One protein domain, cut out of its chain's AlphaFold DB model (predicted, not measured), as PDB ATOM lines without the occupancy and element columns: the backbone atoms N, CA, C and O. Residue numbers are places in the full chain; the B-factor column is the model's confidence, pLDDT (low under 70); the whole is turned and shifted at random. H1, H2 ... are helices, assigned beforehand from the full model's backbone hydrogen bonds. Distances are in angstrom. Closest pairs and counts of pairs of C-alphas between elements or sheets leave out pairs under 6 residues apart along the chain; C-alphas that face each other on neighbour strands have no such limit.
ATOM      1  N   PHE A   2     -44.358  21.650 -33.109       71.75
ATOM      2  CA  PHE A   2     -44.632  20.247 -33.459       71.75
ATOM      3  C   PHE A   2     -43.988  19.773 -34.773       71.75
ATOM      4  O   PHE A   2     -43.351  18.727 -34.766       71.75
ATOM      5  N   SER A   3     -43.949  20.582 -35.836       70.50
ATOM      6  CA  SER A   3     -43.209  20.226 -37.065       70.50
ATOM      7  C   SER A   3     -41.699  20.027 -36.863       70.50
ATOM      8  O   SER A   3     -41.069  19.292 -37.620       70.50
ATOM      9  N   ARG A   4     -41.079  20.648 -35.845       68.69
ATOM     10  CA  ARG A   4     -39.681  20.341 -35.473       68.69
ATOM     11  C   ARG A   4     -39.584  19.027 -34.696       68.69
ATOM     12  O   ARG A   4     -38.622  18.303 -34.898       68.69
ATOM     13  N   VAL A   5     -40.568  18.715 -33.850       67.44
ATOM     14  CA  VAL A   5     -40.649  17.439 -33.113       67.44
ATOM     15  C   VAL A   5     -40.804  16.268 -34.087       67.44
ATOM     16  O   VAL A   5     -40.034  15.318 -34.012       67.44
ATOM     17  N   ILE A   6     -41.708  16.377 -35.067       71.50
ATOM     18  CA  ILE A   6     -41.946  15.348 -36.097       71.50
ATOM     19  C   ILE A   6     -40.667  15.034 -36.888       71.50
ATOM     20  O   ILE A   6     -40.361  13.866 -37.120       71.50
ATOM     21  N   LYS A   7     -39.871  16.059 -37.233       73.50
ATOM     22  CA  LYS A   7     -38.574  15.900 -37.920       73.50
ATOM     23  C   LYS A   7     -37.517  15.157 -37.095       73.50
ATOM     24  O   LYS A   7     -36.566  14.647 -37.673       73.50
ATOM     25  N   LEU A   8     -37.658  15.121 -35.769       68.88
ATOM     26  CA  LEU A   8     -36.729  14.441 -34.861       68.88
ATOM     27  C   LEU A   8     -37.185  13.011 -34.509       68.88
ATOM     28  O   LEU A   8     -36.412  12.242 -33.941       68.88
ATOM     29  N   LEU A   9     -38.416  12.620 -34.845       67.12
ATOM     30  CA  LEU A   9     -38.938  11.269 -34.618       67.12
ATOM     31  C   LEU A   9     -38.513  10.304 -35.738       67.12
ATOM     32  O   LEU A   9     -38.313  10.702 -36.886       67.12
ATOM     33  N   THR A  10     -38.387   9.015 -35.423       61.31
ATOM     34  CA  THR A  10     -38.042   7.954 -36.392       61.31
ATOM     35  C   THR A  10     -39.320   7.372 -37.016       61.31
ATOM     36  O   THR A  10     -40.395   7.507 -36.447       61.31
ATOM     37  N   GLU A  11     -39.260   6.823 -38.236       56.78
ATOM     38  CA  GLU A  11     -40.452   6.374 -39.001       56.78
ATOM     39  C   GLU A  11     -41.266   5.251 -38.337       56.78
ATOM     40  O   GLU A  11     -42.421   5.058 -38.694       56.78
ATOM     41  N   SER A  12     -40.717   4.568 -37.332       54.78
ATOM     42  CA  SER A  12     -41.395   3.511 -36.572       54.78
ATOM     43  C   SER A  12     -42.196   3.997 -35.353       54.78
ATOM     44  O   SER A  12     -42.714   3.167 -34.611       54.78
ATOM     45  N   ASP A  13     -42.265   5.305 -35.092       61.34
ATOM     46  CA  ASP A  13     -42.873   5.837 -33.867       61.34
ATOM     47  C   ASP A  13     -44.351   6.202 -34.118       61.34
ATOM     48  O   ASP A  13     -44.629   7.190 -34.799       61.34
ATOM     49  N   SER A  14     -45.307   5.491 -33.496       62.88
ATOM     50  CA  SER A  14     -46.744   5.868 -33.438       62.88
ATOM     51  C   SER A  14     -46.975   7.308 -32.947       62.88
ATOM     52  O   SER A  14     -48.029   7.908 -33.151       62.88
ATOM     53  N   ALA A  15     -45.956   7.888 -32.316       66.75
ATOM     54  CA  ALA A  15     -45.878   9.284 -31.938       66.75
ATOM     55  C   ALA A  15     -45.943  10.257 -33.132       66.75
ATOM     56  O   ALA A  15     -46.476  11.352 -32.968       66.75
ATOM     57  N   LYS A  16     -45.426   9.911 -34.323       74.12
ATOM     58  CA  LYS A  16     -45.432  10.821 -35.488       74.12
ATOM     59  C   LYS A  16     -46.845  11.197 -35.917       74.12
ATOM     60  O   LYS A  16     -47.101  12.381 -36.128       74.12
ATOM     61  N   ASP A  17     -47.742  10.219 -35.979       78.50
ATOM     62  CA  ASP A  17     -49.138  10.437 -36.357       78.50
ATOM     63  C   ASP A  17     -49.857  11.290 -35.311       78.50
ATOM     64  O   ASP A  17     -50.510  12.275 -35.652       78.50
ATOM     65  N   LEU A  18     -49.651  10.990 -34.022       80.31
ATOM     66  CA  LEU A  18     -50.192  11.789 -32.921       80.31
ATOM     67  C   LEU A  18     -49.704  13.244 -32.978       80.31
ATOM     68  O   LEU A  18     -50.508  14.170 -32.887       80.31
ATOM     69  N   PHE A  19     -48.401  13.478 -33.157       78.12
ATOM     70  CA  PHE A  19     -47.865  14.838 -33.248       78.12
ATOM     71  C   PHE A  19     -48.298  15.560 -34.528       78.12
ATOM     72  O   PHE A  19     -48.478  16.778 -34.487       78.12
ATOM     73  N   GLY A  20     -48.506  14.836 -35.631       82.00
ATOM     74  CA  GLY A  20     -49.101  15.370 -36.857       82.00
ATOM     75  C   GLY A  20     -50.548  15.818 -36.648       82.00
ATOM     76  O   GLY A  20     -50.909  16.932 -37.027       82.00
ATOM     77  N   LEU A  21     -51.357  15.004 -35.961       85.88
ATOM     78  CA  LEU A  21     -52.724  15.359 -35.573       85.88
ATOM     79  C   LEU A  21     -52.747  16.572 -34.636       85.88
ATOM     80  O   LEU A  21     -53.521  17.499 -34.858       85.88
ATOM     81  N   ILE A  22     -51.869  16.607 -33.630       86.38
ATOM     82  CA  ILE A  22     -51.743  17.749 -32.712       86.38
ATOM     83  C   ILE A  22     -51.353  19.020 -33.473       86.38
ATOM     84  O   ILE A  22     -51.886  20.093 -33.183       86.38
ATOM     85  N   GLU A  23     -50.438  18.930 -34.440       85.50
ATOM     86  CA  GLU A  23     -50.051  20.066 -35.277       85.50
ATOM     87  C   GLU A  23     -51.239  20.601 -36.082       85.50
ATOM     88  O   GLU A  23     -51.515  21.802 -36.032       85.50
ATOM     89  N   GLN A  24     -51.965  19.718 -36.771       87.88
ATOM     90  CA  GLN A  24     -53.136  20.092 -37.566       87.88
ATOM     91  C   GLN A  24     -54.251  20.671 -36.693       87.88
ATOM     92  O   GLN A  24     -54.781  21.739 -37.000       87.88
ATOM     93  N   PHE A  25     -54.559  20.032 -35.564       88.94
ATOM     94  CA  PHE A  25     -55.528  20.532 -34.593       88.94
ATOM     95  C   PHE A  25     -55.126  21.910 -34.054       88.94
ATOM     96  O   PHE A  25     -55.952  22.821 -33.985       88.94
ATOM     97  N   SER A  26     -53.848  22.098 -33.714       87.56
ATOM     98  CA  SER A  26     -53.339  23.382 -33.220       87.56
ATOM     99  C   SER A  26     -53.467  24.496 -34.262       87.56
ATOM    100  O   SER A  26     -53.745  25.639 -33.900       87.56
ATOM    101  N   ALA A  27     -53.256  24.175 -35.543       86.38
ATOM    102  CA  ALA A  27     -53.348  25.130 -36.643       86.38
ATOM    103  C   ALA A  27     -54.798  25.492 -36.998       86.38
ATOM    104  O   ALA A  27     -55.082  26.660 -37.270       86.38
ATOM    105  N   ASN A  28     -55.700  24.507 -36.971       90.06
ATOM    106  CA  ASN A  28     -57.033  24.639 -37.558       90.06
ATOM    107  C   ASN A  28     -58.138  24.860 -36.514       90.06
ATOM    108  O   ASN A  28     -59.030  25.675 -36.732       90.06
ATOM    109  N   GLU A  29     -58.053  24.199 -35.357       89.62
ATOM    110  CA  GLU A  29     -59.176  24.090 -34.414       89.62
ATOM    111  C   GLU A  29     -58.917  24.797 -33.081       89.62
ATOM    112  O   GLU A  29     -59.792  25.486 -32.551       89.62
ATOM    113  N   LEU A  30     -57.695  24.698 -32.544       88.38
ATOM    114  CA  LEU A  30     -57.371  25.183 -31.199       88.38
ATOM    115  C   LEU A  30     -57.701  26.670 -31.011       88.38
ATOM    116  O   LEU A  30     -58.232  27.068 -29.978       88.38
ATOM    117  N   LYS A  31     -57.426  27.504 -32.020       83.31
ATOM    118  CA  LYS A  31     -57.713  28.943 -31.956       83.31
ATOM    119  C   LYS A  31     -59.212  29.231 -31.843       83.31
ATOM    120  O   LYS A  31     -59.585  30.186 -31.165       83.31
ATOM    121  N   ASN A  32     -60.054  28.439 -32.502       86.38
ATOM    122  CA  ASN A  32     -61.504  28.611 -32.468       86.38
ATOM    123  C   ASN A  32     -62.074  28.142 -31.129       86.38
ATOM    124  O   ASN A  32     -62.873  28.859 -30.535       86.38
ATOM    125  N   ILE A  33     -61.577  27.014 -30.614       86.00
ATOM    126  CA  ILE A  33     -61.938  26.496 -29.288       86.00
ATOM    127  C   ILE A  33     -61.594  27.521 -28.203       86.00
ATOM    128  O   ILE A  33     -62.456  27.877 -27.405       86.00
ATOM    129  N   LEU A  34     -60.378  28.078 -28.225       84.81
ATOM    130  CA  LEU A  34     -59.984  29.117 -27.271       84.81
ATOM    131  C   LEU A  34     -60.877  30.361 -27.393       84.81
ATOM    132  O   LEU A  34     -61.357  30.875 -26.396       84.81
ATOM    133  N   LYS A  35     -61.176  30.833 -28.606       80.88
ATOM    134  CA  LYS A  35     -62.072  31.990 -28.789       80.88
ATOM    135  C   LYS A  35     -63.509  31.753 -28.319       80.88
ATOM    136  O   LYS A  35     -64.203  32.723 -28.029       80.88
ATOM    137  N   SER A  36     -63.964  30.502 -28.311       84.75
ATOM    138  CA  SER A  36     -65.315  30.141 -27.875       84.75
ATOM    139  C   SER A  36     -65.468  30.073 -26.356       84.75
ATOM    140  O   SER A  36     -66.592  30.102 -25.865       84.75
ATOM    141  N   ASP A  37     -64.358  30.014 -25.617       84.38
ATOM    142  CA  ASP A  37     -64.369  29.985 -24.160       84.38
ATOM    143  C   ASP A  37     -64.460  31.424 -23.606       84.38
ATOM    144  O   ASP A  37     -63.556  32.235 -23.844       84.38
ATOM    145  N   PRO A  38     -65.529  31.774 -22.863       83.38
ATOM    146  CA  PRO A  38     -65.708  33.111 -22.298       83.38
ATOM    147  C   PRO A  38     -64.536  33.560 -21.421       83.38
ATOM    148  O   PRO A  38     -64.199  34.744 -21.430       83.38
ATOM    149  N   LEU A  39     -63.872  32.623 -20.732       82.69
ATOM    150  CA  LEU A  39     -62.749  32.919 -19.843       82.69
ATOM    151  C   LEU A  39     -61.552  33.481 -20.608       82.69
ATOM    152  O   LEU A  39     -60.803  34.271 -20.048       82.69
ATOM    153  N   ILE A  40     -61.382  33.132 -21.890       83.19
ATOM    154  CA  ILE A  40     -60.284  33.633 -22.730       83.19
ATOM    155  C   ILE A  40     -60.398  35.140 -22.977       83.19
ATOM    156  O   ILE A  40     -59.375  35.819 -23.090       83.19
ATOM    157  N   ASN A  41     -61.619  35.678 -23.011       76.94
ATOM    158  CA  ASN A  41     -61.854  37.113 -23.182       76.94
ATOM    159  C   ASN A  41     -61.576  37.921 -21.902       76.94
ATOM    160  O   ASN A  41     -61.466  39.144 -21.967       76.94
ATOM    161  N   GLU A  42     -61.444  37.252 -20.755       82.44
ATOM    162  CA  GLU A  42     -61.149  37.869 -19.456       82.44
ATOM    163  C   GLU A  42     -59.642  37.903 -19.142       82.44
ATOM    164  O   GLU A  42     -59.215  38.564 -18.194       82.44
ATOM    165  N   ILE A  43     -58.823  37.223 -19.954       84.69
ATOM    166  CA  ILE A  43     -57.376  37.100 -19.757       84.69
ATOM    167  C   ILE A  43     -56.675  38.407 -20.136       84.69
ATOM    168  O   ILE A  43     -56.866  38.961 -21.222       84.69
ATOM    169  N   LYS A  44     -55.796  38.895 -19.261       82.88
ATOM    170  CA  LYS A  44     -54.969  40.078 -19.542       82.88
ATOM    171  C   LYS A  44     -53.898  39.757 -20.581       82.88
ATOM    172  O   LYS A  44     -53.403  38.642 -20.669       82.88
ATOM    173  N   THR A  45     -53.408  40.773 -21.287       79.94
ATOM    174  CA  THR A  45     -52.293  40.623 -22.248       79.94
ATOM    175  C   THR A  45     -50.987  40.106 -21.626       79.94
ATOM    176  O   THR A  45     -50.101  39.656 -22.347       79.94
ATOM    177  N   THR A  46     -50.857  40.161 -20.298       83.06
ATOM    178  CA  THR A  46     -49.726  39.620 -19.527       83.06
ATOM    179  C   THR A  46     -49.913  38.165 -19.088       83.06
ATOM    180  O   THR A  46     -48.985  37.567 -18.545       83.06
ATOM    181  N   GLU A  47     -51.106  37.607 -19.258       81.69
ATOM    182  CA  GLU A  47     -51.468  36.249 -18.853       81.69
ATOM    183  C   GLU A  47     -51.429  35.306 -20.069       81.69
ATOM    184  O   GLU A  47     -51.451  35.734 -21.223       81.69
ATOM    185  N   TYR A  48     -51.296  34.000 -19.827       83.31
ATOM    186  CA  TYR A  48     -51.148  33.005 -20.890       83.31
ATOM    187  C   TYR A  48     -51.949  31.737 -20.590       83.31
ATOM    188  O   TYR A  48     -52.093  31.328 -19.438       83.31
ATOM    189  N   VAL A  49     -52.407  31.069 -21.650       82.44
ATOM    190  CA  VAL A  49     -53.097  29.776 -21.573       82.44
ATOM    191  C   VAL A  49     -52.090  28.656 -21.805       82.44
ATOM    192  O   VAL A  49     -51.348  28.672 -22.787       82.44
ATOM    193  N   LYS A  50     -52.064  27.666 -20.911       86.06
ATOM    194  CA  LYS A  50     -51.285  26.434 -21.096       86.06
ATOM    195  C   LYS A  50     -52.198  25.334 -21.620       86.06
ATOM    196  O   LYS A  50     -53.101  24.901 -20.913       86.06
ATOM    197  N   VAL A  51     -51.930  24.878 -22.840       84.50
ATOM    198  CA  VAL A  51     -52.631  23.755 -23.473       84.50
ATOM    199  C   VAL A  51     -51.743  22.521 -23.376       84.50
ATOM    200  O   VAL A  51     -50.579  22.563 -23.779       84.50
ATOM    201  N   PHE A  52     -52.284  21.437 -22.828       84.44
ATOM    202  CA  PHE A  52     -51.588  20.163 -22.690       84.44
ATOM    203  C   PHE A  52     -52.232  19.134 -23.611       84.44
ATOM    204  O   PHE A  52     -53.451  19.007 -23.640       84.44
ATOM    205  N   PHE A  53     -51.400  18.402 -24.345       84.12
ATOM    206  CA  PHE A  53     -51.831  17.273 -25.160       84.12
ATOM    207  C   PHE A  53     -51.418  15.984 -24.465       84.12
ATOM    208  O   PHE A  53     -50.291  15.879 -23.971       84.12
ATOM    209  N   GLU A  54     -52.326  15.018 -24.424       82.81
ATOM    210  CA  GLU A  54     -52.000  13.683 -23.945       82.81
ATOM    211  C   GLU A  54     -51.045  13.006 -24.936       82.81
ATOM    212  O   GLU A  54     -51.277  13.001 -26.144       82.81
ATOM    213  N   ALA A  55     -49.941  12.471 -24.420       78.88
ATOM    214  CA  ALA A  55     -48.962  11.719 -25.190       78.88
ATOM    215  C   ALA A  55     -48.268  10.693 -24.280       78.88
ATOM    216  O   ALA A  55     -48.061  10.977 -23.092       78.88
ATOM    217  N   PRO A  56     -47.853   9.525 -24.804       81.88
ATOM    218  CA  PRO A  56     -47.106   8.555 -24.018       81.88
ATOM    219  C   PRO A  56     -45.811   9.159 -23.459       81.88
ATOM    220  O   PRO A  56     -44.997   9.736 -24.184       81.88
ATOM    221  N   LEU A  57     -45.577   8.994 -22.153       79.88
ATOM    222  CA  LEU A  57     -44.401   9.561 -21.477       79.88
ATOM    223  C   LEU A  57     -43.074   9.091 -22.101       79.88
ATOM    224  O   LEU A  57     -42.097   9.843 -22.108       79.88
ATOM    225  N   ALA A  58     -43.028   7.855 -22.605       82.69
ATOM    226  CA  ALA A  58     -41.858   7.306 -23.286       82.69
ATOM    227  C   ALA A  58     -41.500   8.117 -24.543       82.69
ATOM    228  O   ALA A  58     -40.340   8.495 -24.714       82.69
ATOM    229  N   ASP A  59     -42.494   8.478 -25.354       76.81
ATOM    230  CA  ASP A  59     -42.304   9.225 -26.601       76.81
ATOM    231  C   ASP A  59     -41.858  10.660 -26.335       76.81
ATOM    232  O   ASP A  59     -40.951  11.175 -26.996       76.81
ATOM    233  N   VAL A  60     -42.430  11.293 -25.305       76.31
ATOM    234  CA  VAL A  60     -42.014  12.627 -24.852       76.31
ATOM    235  C   VAL A  60     -40.553  12.605 -24.390       76.31
ATOM    236  O   VAL A  60     -39.763  13.458 -24.802       76.31
ATOM    237  N   LYS A  61     -40.157  11.607 -23.585       80.81
ATOM    238  CA  LYS A  61     -38.768  11.445 -23.117       80.81
ATOM    239  C   LYS A  61     -37.796  11.197 -24.273       80.81
ATOM    240  O   LYS A  61     -36.743  11.832 -24.317       80.81
ATOM    241  N   ASN A  62     -38.150  10.320 -25.212       80.38
ATOM    242  CA  ASN A  62     -37.317   9.998 -26.372       80.38
ATOM    243  C   ASN A  62     -37.138  11.209 -27.297       80.38
ATOM    244  O   ASN A  62     -36.014  11.531 -27.687       80.38
ATOM    245  N   SER A  63     -38.224  11.930 -27.588       75.75
ATOM    246  CA  SER A  63     -38.194  13.155 -28.396       75.75
ATOM    247  C   SER A  63     -37.329  14.231 -27.749       75.75
ATOM    248  O   SER A  63     -36.500  14.858 -28.410       75.75
ATOM    249  N   PHE A  64     -37.486  14.420 -26.437       81.19
ATOM    250  CA  PHE A  64     -36.698  15.388 -25.688       81.19
ATOM    251  C   PHE A  64     -35.211  15.022 -25.654       81.19
ATOM    252  O   PHE A  64     -34.372  15.905 -25.808       81.19
ATOM    253  N   LYS A  65     -34.871  13.732 -25.528       81.75
ATOM    254  CA  LYS A  65     -33.483  13.259 -25.600       81.75
ATOM    255  C   LYS A  65     -32.841  13.606 -26.950       81.75
ATOM    256  O   LYS A  65     -31.775  14.212 -26.958       81.75
ATOM    257  N   LYS A  66     -33.511  13.314 -28.073       80.25
ATOM    258  CA  LYS A  66     -33.025  13.660 -29.427       80.25
ATOM    259  C   LYS A  66     -32.908  15.176 -29.639       80.25
ATOM    260  O   LYS A  66     -31.958  15.668 -30.253       80.25
ATOM    261  N   TYR A  67     -33.868  15.940 -29.111       82.31
ATOM    262  CA  TYR A  67     -33.804  17.402 -29.116       82.31
ATOM    263  C   TYR A  67     -32.585  17.914 -28.345       82.31
ATOM    264  O   TYR A  67     -31.855  18.757 -28.865       82.31
ATOM    265  N   LEU A  68     -32.352  17.391 -27.138       83.19
ATOM    266  CA  LEU A  68     -31.213  17.778 -26.319       83.19
ATOM    267  C   LEU A  68     -29.912  17.418 -27.028       83.19
ATOM    268  O   LEU A  68     -29.069  18.286 -27.176       83.19
ATOM    269  N   GLU A  69     -29.779  16.201 -27.564       78.00
ATOM    270  CA  GLU A  69     -28.598  15.798 -28.331       78.00
ATOM    271  C   GLU A  69     -28.264  16.827 -29.413       78.00
ATOM    272  O   GLU A  69     -27.112  17.224 -29.526       78.00
ATOM    273  N   THR A  70     -29.248  17.314 -30.169       76.19
ATOM    274  CA  THR A  70     -29.036  18.259 -31.281       76.19
ATOM    275  C   THR A  70     -28.907  19.729 -30.866       76.19
ATOM    276  O   THR A  70     -28.263  20.490 -31.583       76.19
ATOM    277  N   ASN A  71     -29.477  20.136 -29.728       83.50
ATOM    278  CA  ASN A  71     -29.606  21.545 -29.319       83.50
ATOM    279  C   ASN A  71     -29.042  21.830 -27.915       83.50
ATOM    280  O   ASN A  71     -29.459  22.783 -27.264       83.50
ATOM    281  N   VAL A  72     -28.116  21.003 -27.417       87.75
ATOM    282  CA  VAL A  72     -27.538  21.182 -26.073       87.75
ATOM    283  C   VAL A  72     -26.651  22.427 -25.955       87.75
ATOM    284  O   VAL A  72     -26.472  22.969 -24.862       87.75
TER     285      VAL A  72
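This is residues 2 to 72 of the 494 residues of an uncharacterized protein of Ignavibacteria bacterium (UniProt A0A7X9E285). Picture an open, elongated loop: H2, H3 and H4 run out one after another, and a long link with no named element, residues 43 to 56, folds back to H5. At the near end, short H1 packs on H2 as a helical hairpin and H5 crosses H1; at the far end, residues 41 to 47 stick out. The printed part has 71 residues with five named helices, H1 to H5 in chain order, and no named strand: all helix. It is loose, with a radius of gyration of the C-alphas of 15.0 A and spans of 41 by 25 by 18 A.

Start at H1, residues 2 to 8, and H2, residues 15 to 28: this hairpin touches, closest at the C-alphas of Phe 2 and Glu 23, 5.7 A, with a shallow tilt of 23 degrees, opposite ways. H3, residues 30 to 36, and H2 meet only through their link. H4, residues 38 to 42, is close to H3 but not clearly touching, the C-alphas of Leu 34 and Ile 40 being closest at 6.4 A. H5, residues 57 to 71, touches H1 with residues 63 to 67 alone, closest at the C-alphas of Leu 8 and Lys 66, 6.6 A, about perpendicular at 76 degrees. H4 and H5 are apart. In H1, H2, H3 and H5 every O i to N i+4 pair is within hydrogen-bond range; in H4 it is 0 of 1, beside 2 of 2 O i to N i+3 pairs.

Find C-alpha 2 at (-44.632, 20.247, -33.459); from there H1 runs 9.9 A. H2 begins at C-alpha 15, (-45.878, 9.284, -31.938), and spans 19.8 A; H3 spans 9.9 A and H4 7.2 A. H5, 20.6 A, ends at C-alpha 71, (-29.606, 21.545, -29.319).

Look at the C-alphas of Ser 12 and Glu 42, the two farthest apart, at 43.2 A. The printed part has no cut, and H4 to H5 is the long link. The mean pLDDT of the printed part is 79.4; residues 4 to 5 and 8 to 15 are under 70.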